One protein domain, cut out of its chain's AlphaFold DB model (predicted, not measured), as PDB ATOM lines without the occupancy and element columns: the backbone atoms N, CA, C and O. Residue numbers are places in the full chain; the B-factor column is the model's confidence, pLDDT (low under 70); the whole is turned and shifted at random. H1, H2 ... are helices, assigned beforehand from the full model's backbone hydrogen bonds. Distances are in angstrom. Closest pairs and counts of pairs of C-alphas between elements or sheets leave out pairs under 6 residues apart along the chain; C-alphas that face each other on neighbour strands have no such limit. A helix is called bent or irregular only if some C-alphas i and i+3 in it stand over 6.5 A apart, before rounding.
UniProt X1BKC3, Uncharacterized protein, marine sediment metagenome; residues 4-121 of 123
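What this domain is: This is residues 4 to 121 of the 123 residues of an uncharacterized protein of marine sediment metagenome (UniProt X1BKC3). A long helical hairpin of H5 and H6 makes the long axis, with a small head of four helices, H1 to H4, at the end where H5 begins and H6 ends. H1 packs on the first part of H5, while the link after H6 runs back toward the hairpin's turn and ends in the small helix H7; residues 107 to 117 stick out. The printed part has 118 residues with seven named helices, H1 to H7 in chain order, and no named strand: all helix. It is loose, with a radius of gyration of the C-alphas of 17.5 A, and spans 55 by 26 by 21 A.

How they stand to each other: H5, residues 47 to 73, and H6, residues 78 to 99, form a helical hairpin and touch at a shallow tilt of 20 degrees, opposite ways; their closest C-alphas, of Ala 57 and Leu 95, are 6.0 A apart. H5 is irregular, with C-alphas 52 and 55 at 7.1 A, and has a kink of 46 degrees near residue 55. H1, residues 4 to 17, touches H5 at residues 48 to 56 of H5 alone, the same way at a shallow tilt of 25 degrees, closest at the C-alphas of Lys 6 and Tyr 49, 5.1 A. H1 and H6 are close but not clearly touching, with the C-alphas of Val 16 and Asn 94 closest at 7.1 A. H1, H5 and H6 form a bundle, helices that run along one another at shallow tilts. H1 is the hub, touching three helices. With residues 8 to 12 alone it touches H2, residues 24 to 30, at a steep tilt of 53 degrees, closest at the C-alphas of Val 8 and Gln 28, 6.0 A. With residues 4 to 8 alone it touches H4, residues 42 to 45, closest at the C-alphas of Ala 5 and Ala 43, 5.0 A. H3, residues 35 to 39, touches H2, closest at the C-alphas of Gln 25 and Ala 38, 4.9 A. H7, residues 112 to 119, touches no helix; it is close to H6 but not clearly touching, with the C-alphas of Leu 78 and Ile 118 closest at 7.8 A. In H1, H2, H3, H6 and H7 every O i to N i+4 pair is within hydrogen-bond range; in H5 20 of 23 are, and H4 is too short for such a pair.

Where its parts are: H5 is 37.8 A long, from C-alpha 47 at (23.970, -51.325, 4.975) to C-alpha 73 at (-12.578, -48.431, 14.295). H6 measures 31.1 A, H1 20.1 A, H7 10.7 A and H2 9.9 A from first to last C-alpha. H1 begins at C-alpha 4, (30.190, -42.206, 8.747).

The domain as a whole: The two C-alphas farthest apart, of Gly 32 and Asp 120, are 55.5 A apart. The printed part has no cut. The link from H6 to H7, 12 residues, is long. The mean pLDDT of the printed part is 82.8; residues 100 to 116 and 118 to 121 are under 70.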
ATOM      1  N   ASN A   4      30.861 -43.458   9.107       92.56
ATOM      2  CA  ASN A   4      30.190 -42.206   8.747       92.56
ATOM      3  C   ASN A   4      28.696 -42.423   8.480       92.56
ATOM      4  O   ASN A   4      27.860 -41.642   8.924       92.56
ATOM      5  N   ALA A   5      28.328 -43.505   7.787       91.56
ATOM      6  CA  ALA A   5      26.922 -43.833   7.560       91.56
ATOM      7  C   ALA A   5      26.162 -44.115   8.865       91.56
ATOM      8  O   ALA A   5      25.020 -43.682   9.033       91.56
ATOM      9  N   LYS A   6      26.808 -44.806   9.808       92.75
ATOM     10  CA  LYS A   6      26.252 -45.082  11.135       92.75
ATOM     11  C   LYS A   6      26.086 -43.799  11.954       92.75
ATOM     12  O   LYS A   6      25.073 -43.644  12.635       92.75
ATOM     13  N   ALA A   7      27.037 -42.870  11.870       94.19
ATOM     14  CA  ALA A   7      26.954 -41.563  12.521       94.19
ATOM     15  C   ALA A   7      25.804 -40.710  11.961       94.19
ATOM     16  O   ALA A   7      25.002 -40.185  12.735       94.19
ATOM     17  N   VAL A   8      25.638 -40.678  10.630       94.12
ATOM     18  CA  VAL A   8      24.483 -40.041   9.971       94.12
ATOM     19  C   VAL A   8      23.173 -40.643  10.478       94.12
ATOM     20  O   VAL A   8      22.269 -39.897  10.846       94.12
ATOM     21  N   ALA A   9      23.059 -41.975  10.540       93.50
ATOM     22  CA  ALA A   9      21.852 -42.634  11.040       93.50
ATOM     23  C   ALA A   9      21.529 -42.227  12.486       93.50
ATOM     24  O   ALA A   9      20.385 -41.904  12.790       93.50
ATOM     25  N   LYS A  10      22.534 -42.189  13.370       94.56
ATOM     26  CA  LYS A  10      22.359 -41.767  14.768       94.56
ATOM     27  C   LYS A  10      21.864 -40.328  14.890       94.56
ATOM     28  O   LYS A  10      20.962 -40.076  15.684       94.56
ATOM     29  N   GLU A  11      22.421 -39.402  14.110       95.06
ATOM     30  CA  GLU A  11      21.978 -38.005  14.135       95.06
ATOM     31  C   GLU A  11      20.557 -37.857  13.586       95.06
ATOM     32  O   GLU A  11      19.740 -37.193  14.211       95.06
ATOM     33  N   VAL A  12      20.209 -38.568  12.507       93.31
ATOM     34  CA  VAL A  12      18.828 -38.608  11.995       93.31
ATOM     35  C   VAL A  12      17.855 -39.119  13.062       93.31
ATOM     36  O   VAL A  12      16.802 -38.519  13.255       93.31
ATOM     37  N   ILE A  13      18.207 -40.188  13.785       92.69
ATOM     38  CA  ILE A  13      17.378 -40.716  14.882       92.69
ATOM     39  C   ILE A  13      17.168 -39.657  15.964       92.69
ATOM     40  O   ILE A  13      16.050 -39.511  16.452       92.69
ATOM     41  N   ALA A  14      18.225 -38.940  16.348       93.88
ATOM     42  CA  ALA A  14      18.142 -37.895  17.362       93.88
ATOM     43  C   ALA A  14      17.228 -36.747  16.907       93.88
ATOM     44  O   ALA A  14      16.302 -36.393  17.628       93.88
ATOM     45  N   THR A  15      17.414 -36.242  15.685       92.38
ATOM     46  CA  THR A  15      16.592 -35.161  15.124       92.38
ATOM     47  C   THR A  15      15.113 -35.553  15.041       92.38
ATOM     48  O   THR A  15      14.257 -34.786  15.469       92.38
ATOM     49  N   VAL A  16      14.798 -36.772  14.578       89.44
ATOM     50  CA  VAL A  16      13.408 -37.268  14.533       89.44
ATOM     51  C   VAL A  16      12.802 -37.363  15.936       89.44
ATOM     52  O   VAL A  16      11.658 -36.968  16.135       89.44
ATOM     53  N   ARG A  17      13.557 -37.864  16.922       86.94
ATOM     54  CA  ARG A  17      13.078 -37.985  18.311       86.94
ATOM     55  C   ARG A  17      12.821 -36.639  18.977       86.94
ATOM     56  O   ARG A  17      11.924 -36.554  19.804       86.94
ATOM     57  N   ASN A  18      13.575 -35.613  18.599       88.38
ATOM     58  CA  ASN A  18      13.372 -34.251  19.083       88.38
ATOM     59  C   ASN A  18      12.190 -33.542  18.397       88.38
ATOM     60  O   ASN A  18      11.903 -32.397  18.725       88.38
ATOM     61  N   GLY A  19      11.523 -34.180  17.425       84.12
ATOM     62  CA  GLY A  19      10.470 -33.539  16.633       84.12
ATOM     63  C   GLY A  19      10.998 -32.463  15.678       84.12
ATOM     64  O   GLY A  19      10.235 -31.636  15.186       84.12
ATOM     65  N   GLU A  20      12.303 -32.459  15.409       87.81
ATOM     66  CA  GLU A  20      12.948 -31.473  14.553       87.81
ATOM     67  C   GLU A  20      12.901 -31.892  13.077       87.81
ATOM     68  O   GLU A  20      12.924 -33.073  12.714       87.81
ATOM     69  N   LYS A  21      12.911 -30.901  12.180       85.31
ATOM     70  CA  LYS A  21      12.990 -31.151  10.739       85.31
ATOM     71  C   LYS A  21      14.370 -31.691  10.362       85.31
ATOM     72  O   LYS A  21      15.384 -31.005  10.482       85.31
ATOM     73  N   VAL A  22      14.402 -32.889   9.788       89.38
ATOM     74  CA  VAL A  22      15.651 -33.507   9.331       89.38
ATOM     75  C   VAL A  22      16.145 -32.867   8.035       89.38
ATOM     76  O   VAL A  22      15.536 -32.999   6.974       89.38
ATOM     77  N   ASN A  23      17.320 -32.237   8.090       91.38
ATOM     78  CA  ASN A  23      18.057 -31.818   6.898       91.38
ATOM     79  C   ASN A  23      19.135 -32.855   6.550       91.38
ATOM     80  O   ASN A  23      20.284 -32.763   6.985       91.38
ATOM     81  N   MET A  24      18.756 -33.847   5.742       90.12
ATOM     82  CA  MET A  24      19.616 -34.991   5.421       90.12
ATOM     83  C   MET A  24      20.931 -34.585   4.737       90.12
ATOM     84  O   MET A  24      21.983 -35.141   5.048       90.12
ATOM     85  N   GLN A  25      20.900 -33.587   3.845       92.94
ATOM     86  CA  GLN A  25      22.108 -33.115   3.160       92.94
ATOM     87  C   GLN A  25      23.097 -32.485   4.143       92.94
ATOM     88  O   GLN A  25      24.297 -32.737   4.042       92.94
ATOM     89  N   LYS A  26      22.597 -31.685   5.093       94.19
ATOM     90  CA  LYS A  26      23.419 -31.047   6.127       94.19
ATOM     91  C   LYS A  26      24.032 -32.089   7.063       94.19
ATOM     92  O   LYS A  26      25.227 -32.025   7.331       94.19
ATOM     93  N   ILE A  27      23.242 -33.072   7.497       94.88
ATOM     94  CA  ILE A  27      23.720 -34.152   8.369       94.88
ATOM     95  C   ILE A  27      24.794 -34.987   7.654       94.88
ATOM     96  O   ILE A  27      25.847 -35.247   8.226       94.88
ATOM     97  N   GLN A  28      24.590 -35.367   6.387       94.88
ATOM     98  CA  GLN A  28      25.603 -36.121   5.637       94.88
ATOM     99  C   GLN A  28      26.904 -35.332   5.464       94.88
ATOM    100  O   GLN A  28      27.981 -35.884   5.682       94.88
ATOM    101  N   GLN A  29      26.818 -34.040   5.133       95.50
ATOM    102  CA  GLN A  29      28.003 -33.181   5.017       95.50
ATOM    103  C   GLN A  29      28.760 -33.059   6.343       95.50
ATOM    104  O   GLN A  29      29.985 -33.162   6.357       95.50
ATOM    105  N   LYS A  30      28.041 -32.921   7.464       96.06
ATOM    106  CA  LYS A  30      28.628 -32.878   8.811       96.06
ATOM    107  C   LYS A  30      29.430 -34.141   9.146       96.06
ATOM    108  O   LYS A  30      30.449 -34.049   9.820       96.06
ATOM    109  N   HIS A  31      29.003 -35.298   8.643       95.44
ATOM    110  CA  HIS A  31      29.661 -36.595   8.860       95.44
ATOM    111  C   HIS A  31      30.589 -37.013   7.710       95.44
ATOM    112  O   HIS A  31      30.811 -38.201   7.479       95.44
ATOM    113  N   GLY A  32      31.133 -36.046   6.965       92.50
ATOM    114  CA  GLY A  32      32.234 -36.278   6.027       92.50
ATOM    115  C   GLY A  32      31.832 -36.711   4.616       92.50
ATOM    116  O   GLY A  32      32.701 -37.072   3.823       92.50
ATOM    117  N   TYR A  33      30.545 -36.671   4.255       93.00
ATOM    118  CA  TYR A  33      30.143 -36.858   2.859       93.00
ATOM    119  C   TYR A  33      30.367 -35.574   2.060       93.00
ATOM    120  O   TYR A  33      29.998 -34.478   2.481       93.00
ATOM    121  N   THR A  34      30.913 -35.711   0.851       94.25
ATOM    122  CA  THR A  34      31.027 -34.583  -0.082       94.25
ATOM    123  C   THR A  34      29.647 -34.034  -0.444       94.25
ATOM    124  O   THR A  34      28.654 -34.763  -0.415       94.25
ATOM    125  N   LYS A  35      29.572 -32.764  -0.862       92.69
ATOM    126  CA  LYS A  35      28.309 -32.121  -1.269       92.69
ATOM    127  C   LYS A  35      27.535 -32.943  -2.308       92.69
ATOM    128  O   LYS A  35      26.326 -33.099  -2.175       92.69
ATOM    129  N   CYS A  36      28.227 -33.519  -3.296       91.69
ATOM    130  CA  CYS A  36      27.608 -34.388  -4.301       91.69
ATOM    131  C   CYS A  36      27.044 -35.675  -3.684       91.69
ATOM    132  O   CYS A  36      25.890 -36.007  -3.936       91.69
ATOM    133  N   SER A  37      27.815 -36.349  -2.826       89.75
ATOM    134  CA  SER A  37      27.377 -37.590  -2.167       89.75
ATOM    135  C   SER A  37      26.218 -37.355  -1.194       89.75
ATOM    136  O   SER A  37      25.305 -38.169  -1.096       89.75
ATOM    137  N   ALA A  38      26.235 -36.224  -0.488       90.94
ATOM    138  CA  ALA A  38      25.157 -35.814   0.399       90.94
ATOM    139  C   ALA A  38      23.886 -35.453  -0.383       90.94
ATOM    140  O   ALA A  38      22.786 -35.814   0.029       90.94
ATOM    141  N   LYS A  39      24.027 -34.779  -1.534       89.88
ATOM    142  CA  LYS A  39      22.905 -34.461  -2.429       89.88
ATOM    143  C   LYS A  39      22.262 -35.728  -2.995       89.88
ATOM    144  O   LYS A  39      21.040 -35.789  -3.059       89.88
ATOM    145  N   SER A  40      23.065 -36.736  -3.339       88.06
ATOM    146  CA  SER A  40      22.585 -38.047  -3.795       88.06
ATOM    147  C   SER A  40      22.157 -38.975  -2.654       88.06
ATOM    148  O   SER A  40      21.864 -40.138  -2.893       88.06
ATOM    149  N   MET A  41      22.155 -38.499  -1.407       90.50
ATOM    150  CA  MET A  41      21.754 -39.263  -0.226       90.50
ATOM    151  C   MET A  41      22.537 -40.564   0.006       90.50
ATOM    152  O   MET A  41      22.024 -41.479   0.652       90.50
ATOM    153  N   LYS A  42      23.798 -40.625  -0.435       88.44
ATOM    154  CA  LYS A  42      24.613 -41.848  -0.493       88.44
ATOM    155  C   LYS A  42      24.694 -42.616   0.830       88.44
ATOM    156  O   LYS A  42      24.739 -43.843   0.824       88.44
ATOM    157  N   ALA A  43      24.664 -41.928   1.976       89.50
ATOM    158  CA  ALA A  43      24.667 -42.597   3.279       89.50
ATOM    159  C   ALA A  43      23.491 -43.581   3.453       89.50
ATOM    160  O   ALA A  43      23.692 -44.661   4.008       89.50
ATOM    161  N   LYS A  44      22.293 -43.243   2.942       89.69
ATOM    162  CA  LYS A  44      21.055 -44.030   3.103       89.69
ATOM    163  C   LYS A  44      21.096 -45.374   2.374       89.69
ATOM    164  O   LYS A  44      20.407 -46.314   2.759       89.69
ATOM    165  N   GLU A  45      21.911 -45.474   1.331       88.44
ATOM    166  CA  GLU A  45      22.044 -46.691   0.526       88.44
ATOM    167  C   GLU A  45      22.879 -47.761   1.237       88.44
ATOM    168  O   GLU A  45      22.708 -48.958   0.990       88.44
ATOM    169  N   THR A  46      23.749 -47.338   2.159       90.56
ATOM    170  CA  THR A  46      24.680 -48.224   2.858       90.56
ATOM    171  C   THR A  46      23.975 -49.143   3.856       90.56
ATOM    172  O   THR A  46      23.032 -48.751   4.548       90.56
ATOM    173  N   GLN A  47      24.497 -50.364   4.005       88.75
ATOM    174  CA  GLN A  47      23.970 -51.325   4.975       88.75
ATOM    175  C   GLN A  47      24.099 -50.814   6.418       88.75
ATOM    176  O   GLN A  47      23.164 -50.928   7.197       88.75
ATOM    177  N   SER A  48      25.209 -50.146   6.752       89.69
ATOM    178  CA  SER A  48      25.438 -49.600   8.097       89.69
ATOM    179  C   SER A  48      24.411 -48.538   8.506       89.69
ATOM    180  O   SER A  48      24.050 -48.467   9.679       89.69
ATOM    181  N   TYR A  49      23.917 -47.732   7.559       92.06
ATOM    182  CA  TYR A  49      22.802 -46.819   7.819       92.06
ATOM    183  C   TYR A  49      21.494 -47.590   8.026       92.06
ATOM    184  O   TYR A  49      20.802 -47.367   9.019       92.06
ATOM    185  N   LYS A  50      21.183 -48.521   7.113       89.94
ATOM    186  CA  LYS A  50      19.958 -49.338   7.150       89.94
ATOM    187  C   LYS A  50      19.837 -50.119   8.458       89.94
ATOM    188  O   LYS A  50      18.784 -50.092   9.088       89.94
ATOM    189  N   ASP A  51      20.918 -50.743   8.911       90.94
ATOM    190  CA  ASP A  51      20.944 -51.506  10.160       90.94
ATOM    191  C   ASP A  51      20.712 -50.608  11.378       90.94
ATOM    192  O   ASP A  51      19.945 -50.954  12.276       90.94
ATOM    193  N   ALA A  52      21.336 -49.426  11.396       92.25
ATOM    194  CA  ALA A  52      21.204 -48.482  12.498       92.25
ATOM    195  C   ALA A  52      19.804 -47.848  12.571       92.25
ATOM    196  O   ALA A  52      19.300 -47.609  13.668       92.25
ATOM    197  N   ILE A  53      19.172 -47.581  11.423       91.62
ATOM    198  CA  ILE A  53      17.866 -46.913  11.351       91.62
ATOM    199  C   ILE A  53      16.686 -47.884  11.499       91.62
ATOM    200  O   ILE A  53      15.611 -47.482  11.952       91.62
ATOM    201  N   LYS A  54      16.878 -49.170  11.172       90.56
ATOM    202  CA  LYS A  54      15.835 -50.209  11.182       90.56
ATOM    203  C   LYS A  54      15.004 -50.248  12.475       90.56
ATOM    204  O   LYS A  54      13.779 -50.280  12.362       90.56
ATOM    205  N   PRO A  55      15.579 -50.171  13.693       91.88
ATOM    206  CA  PRO A  55      14.780 -50.172  14.921       91.88
ATOM    207  C   PRO A  55      13.847 -48.961  15.058       91.88
ATOM    208  O   PRO A  55      12.812 -49.045  15.715       91.88
ATOM    209  N   LEU A  56      14.208 -47.807  14.486       90.38
ATOM    210  CA  LEU A  56      13.322 -46.644  14.444       90.38
ATOM    211  C   LEU A  56      12.210 -46.852  13.409       90.38
ATOM    212  O   LEU A  56      11.047 -46.660  13.745       90.38
ATOM    213  N   ALA A  57      12.550 -47.308  12.200       88.75
ATOM    214  CA  ALA A  57      11.577 -47.557  11.136       88.75
ATOM    215  C   ALA A  57      10.499 -48.578  11.546       88.75
ATOM    216  O   ALA A  57       9.318 -48.365  11.291       88.75
ATOM    217  N   VAL A  58      10.885 -49.658  12.238       90.12
ATOM    218  CA  VAL A  58       9.938 -50.661  12.760       90.12
ATOM    219  C   VAL A  58       8.957 -50.041  13.758       90.12
ATOM    220  O   VAL A  58       7.759 -50.289  13.660       90.12
ATOM    221  N   ARG A  59       9.441 -49.203  14.685       89.31
ATOM    222  CA  ARG A  59       8.580 -48.526  15.667       89.31
ATOM    223  C   ARG A  59       7.637 -47.517  15.021       89.31
ATOM    224  O   ARG A  59       6.462 -47.510  15.351       89.31
ATOM    225  N   LEU A  60       8.137 -46.713  14.082       87.69
ATOM    226  CA  LEU A  60       7.310 -45.756  13.344       87.69
ATOM    227  C   LEU A  60       6.205 -46.467  12.559       87.69
ATOM    228  O   LEU A  60       5.056 -46.057  12.628       87.69
ATOM    229  N   ARG A  61       6.530 -47.567  11.870       89.19
ATOM    230  CA  ARG A  61       5.538 -48.380  11.153       89.19
ATOM    231  C   ARG A  61       4.472 -48.953  12.090       89.19
ATOM    232  O   ARG A  61       3.297 -48.927  11.744       89.19
ATOM    233  N   ALA A  62       4.868 -49.471  13.252       89.81
ATOM    234  CA  ALA A  62       3.915 -49.989  14.230       89.81
ATOM    235  C   ALA A  62       2.949 -48.894  14.711       89.81
ATOM    236  O   ALA A  62       1.750 -49.136  14.808       89.81
ATOM    237  N   GLU A  63       3.461 -47.685  14.941       88.25
ATOM    238  CA  GLU A  63       2.654 -46.551  15.389       88.25
ATOM    239  C   GLU A  63       1.706 -46.028  14.302       88.25
ATOM    240  O   GLU A  63       0.539 -45.768  14.578       88.25
ATOM    241  N   VAL A  64       2.176 -45.954  13.052       87.62
ATOM    242  CA  VAL A  64       1.340 -45.641  11.880       87.62
ATOM    243  C   VAL A  64       0.168 -46.619  11.783       87.62
ATOM    244  O   VAL A  64      -0.976 -46.189  11.687       87.62
ATOM    245  N   ASN A  65       0.435 -47.925  11.880       87.44
ATOM    246  CA  ASN A  65      -0.614 -48.946  11.815       87.44
ATOM    247  C   ASN A  65      -1.603 -48.842  12.984       87.44
ATOM    248  O   ASN A  65      -2.799 -49.055  12.793       87.44
ATOM    249  N   ARG A  66      -1.118 -48.507  14.189       87.69
ATOM    250  CA  ARG A  66      -1.965 -48.305  15.371       87.69
ATOM    251  C   ARG A  66      -2.931 -47.142  15.162       87.69
ATOM    252  O   ARG A  66      -4.126 -47.317  15.362       87.69
ATOM    253  N   ILE A  67      -2.426 -45.986  14.728       86.19
ATOM    254  CA  ILE A  67      -3.252 -44.793  14.493       86.19
ATOM    255  C   ILE A  67      -4.238 -45.031  13.346       86.19
ATOM    256  O   ILE A  67      -5.405 -44.687  13.488       86.19
ATOM    257  N   ALA A  68      -3.806 -45.672  12.256       84.00
ATOM    258  CA  ALA A  68      -4.700 -46.047  11.159       84.00
ATOM    259  C   ALA A  68      -5.846 -46.955  11.641       84.00
ATOM    260  O   ALA A  68      -7.004 -46.690  11.344       84.00
ATOM    261  N   SER A  69      -5.544 -47.957  12.474       85.19
ATOM    262  CA  SER A  69      -6.573 -48.837  13.047       85.19
ATOM    263  C   SER A  69      -7.537 -48.079  13.968       85.19
ATOM    264  O   SER A  69      -8.727 -48.378  14.001       85.19
ATOM    265  N   GLU A  70      -7.048 -47.099  14.734       80.94
ATOM    266  CA  GLU A  70      -7.911 -46.267  15.581       80.94
ATOM    267  C   GLU A  70      -8.820 -45.345  14.762       80.94
ATOM    268  O   GLU A  70      -9.966 -45.156  15.158       80.94
ATOM    269  N   LEU A  71      -8.338 -44.823  13.629       83.00
ATOM    270  CA  LEU A  71      -9.141 -44.033  12.691       83.00
ATOM    271  C   LEU A  71     -10.238 -44.874  12.017       83.00
ATOM    272  O   LEU A  71     -11.330 -44.369  11.802       83.00
ATOM    273  N   GLU A  72      -9.972 -46.147  11.714       78.75
ATOM    274  CA  GLU A  72     -10.951 -47.047  11.081       78.75
ATOM    275  C   GLU A  72     -12.035 -47.565  12.042       78.75
ATOM    276  O   GLU A  72     -13.134 -47.907  11.610       78.75
ATOM    277  N   THR A  73     -11.730 -47.687  13.339       77.75
ATOM    278  CA  THR A  73     -12.578 -48.431  14.295       77.75
ATOM    279  C   THR A  73     -13.325 -47.571  15.303       77.75
ATOM    280  O   THR A  73     -14.259 -48.066  15.937       77.75
ATOM    281  N   LYS A  74     -12.915 -46.316  15.509       76.88
ATOM    282  CA  LYS A  74     -13.521 -45.441  16.515       76.88
ATOM    283  C   LYS A  74     -14.393 -44.384  15.865       76.88
ATOM    284  O   LYS A  74     -13.994 -43.752  14.896       76.88
ATOM    285  N   ASP A  75     -15.529 -44.130  16.500       76.94
ATOM    286  CA  ASP A  75     -16.308 -42.925  16.260       76.94
ATOM    287  C   ASP A  75     -15.592 -41.757  16.959       76.94
ATOM    288  O   ASP A  75     -15.471 -41.717  18.192       76.94
ATOM    289  N   LEU A  76     -14.969 -40.885  16.170       79.88
ATOM    290  CA  LEU A  76     -14.078 -39.831  16.647       79.88
ATOM    291  C   LEU A  76     -14.732 -38.472  16.432       79.88
ATOM    292  O   LEU A  76     -15.258 -38.188  15.363       79.88
ATOM    293  N   THR A  77     -14.627 -37.593  17.431       83.88
ATOM    294  CA  THR A  77     -14.954 -36.179  17.226       83.88
ATOM    295  C   THR A  77     -14.014 -35.579  16.180       83.88
ATOM    296  O   THR A  77     -12.852 -35.989  16.085       83.88
ATOM    297  N   LEU A  78     -14.484 -34.574  15.438       78.12
ATOM    298  CA  LEU A  78     -13.719 -33.936  14.364       78.12
ATOM    299  C   LEU A  78     -12.329 -33.448  14.815       78.12
ATOM    300  O   LEU A  78     -11.332 -33.656  14.121       78.12
ATOM    301  N   GLU A  79     -12.240 -32.861  16.011       74.19
ATOM    302  CA  GLU A  79     -10.972 -32.416  16.607       74.19
ATOM    303  C   GLU A  79      -9.990 -33.584  16.796       74.19
ATOM    304  O   GLU A  79      -8.832 -33.515  16.381       74.19
ATOM    305  N   LYS A  80     -10.463 -34.709  17.352       79.56
ATOM    306  CA  LYS A  80      -9.632 -35.905  17.567       79.56
ATOM    307  C   LYS A  80      -9.232 -36.556  16.250       79.56
ATOM    308  O   LYS A  80      -8.109 -37.043  16.134       79.56
ATOM    309  N   TYR A  81     -10.132 -36.568  15.270       81.31
ATOM    310  CA  TYR A  81      -9.842 -37.060  13.930       81.31
ATOM    311  C   TYR A  81      -8.725 -36.242  13.274       81.31
ATOM    312  O   TYR A  81      -7.741 -36.816  12.799       81.31
ATOM    313  N   THR A  82      -8.829 -34.911  13.329       81.06
ATOM    314  CA  THR A  82      -7.839 -33.963  12.793       81.06
ATOM    315  C   THR A  82      -6.473 -34.124  13.463       81.06
ATOM    316  O   THR A  82      -5.436 -34.173  12.796       81.06
ATOM    317  N   ASP A  83      -6.436 -34.267  14.787       82.00
ATOM    318  CA  ASP A  83      -5.189 -34.482  15.526       82.00
ATOM    319  C   ASP A  83      -4.511 -35.809  15.162       82.00
ATOM    320  O   ASP A  83      -3.283 -35.874  14.997       82.00
ATOM    321  N   LEU A  84      -5.299 -36.875  15.005       81.00
ATOM    322  CA  LEU A  84      -4.801 -38.197  14.635       81.00
ATOM    323  C   LEU A  84      -4.298 -38.234  13.189       81.00
ATOM    324  O   LEU A  84      -3.211 -38.763  12.955       81.00
ATOM    325  N   THR A  85      -5.007 -37.626  12.237       84.44
ATOM    326  CA  THR A  85      -4.554 -37.524  10.835       84.44
ATOM    327  C   THR A  85      -3.287 -36.679  10.709       84.44
ATOM    328  O   THR A  85      -2.327 -37.109  10.065       84.44
ATOM    329  N   ASN A  86      -3.205 -35.541  11.402       84.50
ATOM    330  CA  ASN A  86      -1.983 -34.730  11.452       84.50
ATOM    331  C   ASN A  86      -0.797 -35.492  12.062       84.50
ATOM    332  O   ASN A  86       0.348 -35.364  11.612       84.50
ATOM    333  N   SER A  87      -1.050 -36.288  13.100       84.38
ATOM    334  CA  SER A  87      -0.032 -37.138  13.723       84.38
ATOM    335  C   SER A  87       0.415 -38.262  12.785       84.38
ATOM    336  O   SER A  87       1.616 -38.518  12.655       84.38
ATOM    337  N   LEU A  88      -0.529 -38.885  12.079       86.56
ATOM    338  CA  LEU A  88      -0.281 -39.928  11.089       86.56
ATOM    339  C   LEU A  88       0.573 -39.414   9.922       86.56
ATOM    340  O   LEU A  88       1.557 -40.058   9.558       86.56
ATOM    341  N   ASP A  89       0.264 -38.234   9.382       85.19
ATOM    342  CA  ASP A  89       1.041 -37.588   8.316       85.19
ATOM    343  C   ASP A  89       2.495 -37.324   8.746       85.19
ATOM    344  O   ASP A  89       3.444 -37.691   8.043       85.19
ATOM    345  N   LYS A  90       2.699 -36.775   9.952       86.19
ATOM    346  CA  LYS A  90       4.044 -36.556  10.515       86.19
ATOM    347  C   LYS A  90       4.823 -37.865  10.644       86.19
ATOM    348  O   LYS A  90       6.003 -37.925  10.281       86.19
ATOM    349  N   LEU A  91       4.185 -38.920  11.150       87.12
ATOM    350  CA  LEU A  91       4.810 -40.234  11.299       87.12
ATOM    351  C   LEU A  91       5.135 -40.870   9.945       87.12
ATOM    352  O   LEU A  91       6.230 -41.412   9.788       87.12
ATOM    353  N   ASN A  92       4.252 -40.740   8.954       85.25
ATOM    354  CA  ASN A  92       4.477 -41.227   7.595       85.25
ATOM    355  C   ASN A  92       5.639 -40.507   6.908       85.25
ATOM    356  O   ASN A  92       6.522 -41.165   6.357       85.25
ATOM    357  N   LYS A  93       5.716 -39.177   7.010       84.75
ATOM    358  CA  LYS A  93       6.850 -38.394   6.487       84.75
ATOM    359  C   LYS A  93       8.167 -38.814   7.137       84.75
ATOM    360  O   LYS A  93       9.166 -39.019   6.442       84.75
ATOM    361  N   ASN A  94       8.164 -39.014   8.456       85.38
ATOM    362  CA  ASN A  94       9.327 -39.523   9.180       85.38
ATOM    363  C   ASN A  94       9.703 -40.941   8.731       85.38
ATOM    364  O   ASN A  94      10.887 -41.206   8.518       85.38
ATOM    365  N   LEU A  95       8.726 -41.831   8.535       86.44
ATOM    366  CA  LEU A  95       8.942 -43.195   8.054       86.44
ATOM    367  C   LEU A  95       9.541 -43.204   6.636       86.44
ATOM    368  O   LEU A  95      10.574 -43.834   6.411       86.44
ATOM    369  N   GLN A  96       8.954 -42.465   5.694       83.06
ATOM    370  CA  GLN A  96       9.456 -42.342   4.319       83.06
ATOM    371  C   GLN A  96      10.901 -41.829   4.300       83.06
ATOM    372  O   GLN A  96      11.777 -42.403   3.643       83.06
ATOM    373  N   LEU A  97      11.175 -40.790   5.094       84.25
ATOM    374  CA  LEU A  97      12.508 -40.228   5.238       84.25
ATOM    375  C   LEU A  97      13.521 -41.282   5.703       84.25
ATOM    376  O   LEU A  97      14.580 -41.403   5.079       84.25
ATOM    377  N   VAL A  98      13.228 -42.030   6.772       83.50
ATOM    378  CA  VAL A  98      14.174 -43.012   7.328       83.50
ATOM    379  C   VAL A  98      14.345 -44.246   6.444       83.50
ATOM    380  O   VAL A  98      15.436 -44.810   6.399       83.50
ATOM    381  N   GLU A  99      13.313 -44.640   5.696       80.94
ATOM    382  CA  GLU A  99      13.360 -45.817   4.821       80.94
ATOM    383  C   GLU A  99      14.071 -45.579   3.490       80.94
ATOM    384  O   GLU A  99      14.272 -46.524   2.732       80.94
ATOM    385  N   GLY A 100      14.471 -44.343   3.179       69.81
ATOM    386  CA  GLY A 100      15.053 -44.084   1.858       69.81
ATOM    387  C   GLY A 100      14.030 -43.809   0.771       69.81
ATOM    388  O   GLY A 100      14.443 -43.509  -0.343       69.81
ATOM    389  N   LYS A 101      12.734 -43.863   1.084       67.31
ATOM    390  CA  LYS A 101      11.675 -43.624   0.109       67.31
ATOM    391  C   LYS A 101      11.581 -42.130  -0.225       67.31
ATOM    392  O   LYS A 101      11.947 -41.297   0.617       67.31
ATOM    393  N   PRO A 102      11.130 -41.777  -1.441       59.38
ATOM    394  CA  PRO A 102      10.727 -40.413  -1.744       59.38
ATOM    395  C   PRO A 102       9.751 -39.928  -0.672       59.38
ATOM    396  O   PRO A 102       8.870 -40.679  -0.257       59.38
ATOM    397  N   THR A 103       9.950 -38.705  -0.178       55.56
ATOM    398  CA  THR A 103       8.959 -38.075   0.694       55.56
ATOM    399  C   THR A 103       7.892 -37.486  -0.214       55.56
ATOM    400  O   THR A 103       8.143 -36.472  -0.865       55.56
ATOM    401  N   GLU A 104       6.753 -38.154  -0.325       49.72
ATOM    402  CA  GLU A 104       5.631 -37.641  -1.104       49.72
ATOM    403  C   GLU A 104       4.916 -36.582  -0.267       49.72
ATOM    404  O   GLU A 104       4.505 -36.820   0.869       49.72
ATOM    405  N   ILE A 105       4.828 -35.367  -0.806       49.03
ATOM    406  CA  ILE A 105       3.999 -34.320  -0.220       49.03
ATOM    407  C   ILE A 105       2.605 -34.535  -0.799       49.03
ATOM    408  O   ILE A 105       2.305 -34.029  -1.878       49.03
ATOM    409  N   HIS A 106       1.760 -35.288  -0.100       45.28
ATOM    410  CA  HIS A 106       0.329 -35.213  -0.360       45.28
ATOM    411  C   HIS A 106      -0.140 -33.856   0.170       45.28
ATOM    412  O   HIS A 106      -0.195 -33.629   1.379       45.28
ATOM    413  N   LYS A 107      -0.385 -32.907  -0.737       40.12
ATOM    414  CA  LYS A 107      -1.244 -31.769  -0.416       40.12
ATOM    415  C   LYS A 107      -2.638 -32.356  -0.235       40.12
ATOM    416  O   LYS A 107      -3.260 -32.723  -1.225       40.12
ATOM    417  N   HIS A 108      -3.085 -32.502   1.005       45.50
ATOM    418  CA  HIS A 108      -4.505 -32.693   1.249       45.50
ATOM    419  C   HIS A 108      -5.141 -31.315   1.077       45.50
ATOM    420  O   HIS A 108      -5.080 -30.474   1.970       45.50
ATOM    421  N   GLU A 109      -5.603 -31.035  -0.135       47.81
ATOM    422  CA  GLU A 109      -6.651 -30.043  -0.334       47.81
ATOM    423  C   GLU A 109      -7.927 -30.780   0.090       47.81
ATOM    424  O   GLU A 109      -8.212 -31.849  -0.455       47.81
ATOM    425  N   LEU A 110      -8.586 -30.308   1.154       57.19
ATOM    426  CA  LEU A 110      -9.916 -30.803   1.504       57.19
ATOM    427  C   LEU A 110     -10.815 -30.514   0.301       57.19
ATOM    428  O   LEU A 110     -10.733 -29.441  -0.302       57.19
ATOM    429  N   SER A 111     -11.607 -31.495  -0.111       61.06
ATOM    430  CA  SER A 111     -12.635 -31.241  -1.114       61.06
ATOM    431  C   SER A 111     -13.701 -30.305  -0.532       61.06
ATOM    432  O   SER A 111     -13.908 -30.275   0.680       61.06
ATOM    433  N   GLN A 112     -14.394 -29.543  -1.385       64.62
ATOM    434  CA  GLN A 112     -15.468 -28.645  -0.926       64.62
ATOM    435  C   GLN A 112     -16.561 -29.400  -0.154       64.62
ATOM    436  O   GLN A 112     -17.095 -28.870   0.810       64.62
ATOM    437  N   GLU A 113     -16.823 -30.659  -0.517       65.38
ATOM    438  CA  GLU A 113     -17.771 -31.527   0.193       65.38
ATOM    439  C   GLU A 113     -17.287 -31.901   1.606       65.38
ATOM    440  O   GLU A 113     -18.099 -32.047   2.515       65.38
ATOM    441  N   GLU A 114     -15.973 -32.038   1.821       64.38
ATOM    442  CA  GLU A 114     -15.398 -32.308   3.147       64.38
ATOM    443  C   GLU A 114     -15.347 -31.047   4.022       64.38
ATOM    444  O   GLU A 114     -15.471 -31.158   5.239       64.38
ATOM    445  N   GLU A 115     -15.179 -29.860   3.426       67.69
ATOM    446  CA  GLU A 115     -15.282 -28.579   4.143       67.69
ATOM    447  C   GLU A 115     -16.733 -28.280   4.553       67.69
ATOM    448  O   GLU A 115     -16.973 -27.945   5.711       67.69
ATOM    449  N   GLU A 116     -17.707 -28.480   3.658       69.38
ATOM    450  CA  GLU A 116     -19.134 -28.282   3.963       69.38
ATOM    451  C   GLU A 116     -19.646 -29.273   5.019       69.38
ATOM    452  O   GLU A 116     -20.353 -28.880   5.944       69.38
ATOM    453  N   ALA A 117     -19.230 -30.543   4.957       71.44
ATOM    454  CA  ALA A 117     -19.615 -31.539   5.960       71.44
ATOM    455  C   ALA A 117     -19.056 -31.241   7.364       71.44
ATOM    456  O   ALA A 117     -19.592 -31.734   8.356       71.44
ATOM    457  N   ILE A 118     -17.966 -30.473   7.457       68.06
ATOM    458  CA  ILE A 118     -17.386 -30.025   8.726       68.06
ATOM    459  C   ILE A 118     -18.169 -28.838   9.294       68.06
ATOM    460  O   ILE A 118     -18.432 -28.828  10.498       68.06
ATOM    461  N   ASP A 119     -18.548 -27.878   8.450       64.12
ATOM    462  CA  ASP A 119     -19.352 -26.720   8.858       64.12
ATOM    463  C   ASP A 119     -20.737 -27.158   9.365       64.12
ATOM    464  O   ASP A 119     -21.143 -26.753  10.451       64.12
ATOM    465  N   ASP A 120     -21.396 -28.098   8.677       67.94
ATOM    466  CA  ASP A 120     -22.701 -28.651   9.086       67.94
ATOM    467  C   ASP A 120     -22.664 -29.422  10.426       67.94
ATOM    468  O   ASP A 120     -23.704 -29.698  11.025       67.94
ATOM    469  N   LEU A 121     -21.475 -29.813  10.898       64.88
ATOM    470  CA  LEU A 121     -21.267 -30.545  12.156       64.88
ATOM    471  C   LEU A 121     -20.938 -29.622  13.343       64.88
ATOM    472  O   LEU A 121     -20.884 -30.099  14.481       64.88
TER     473      LEU A 121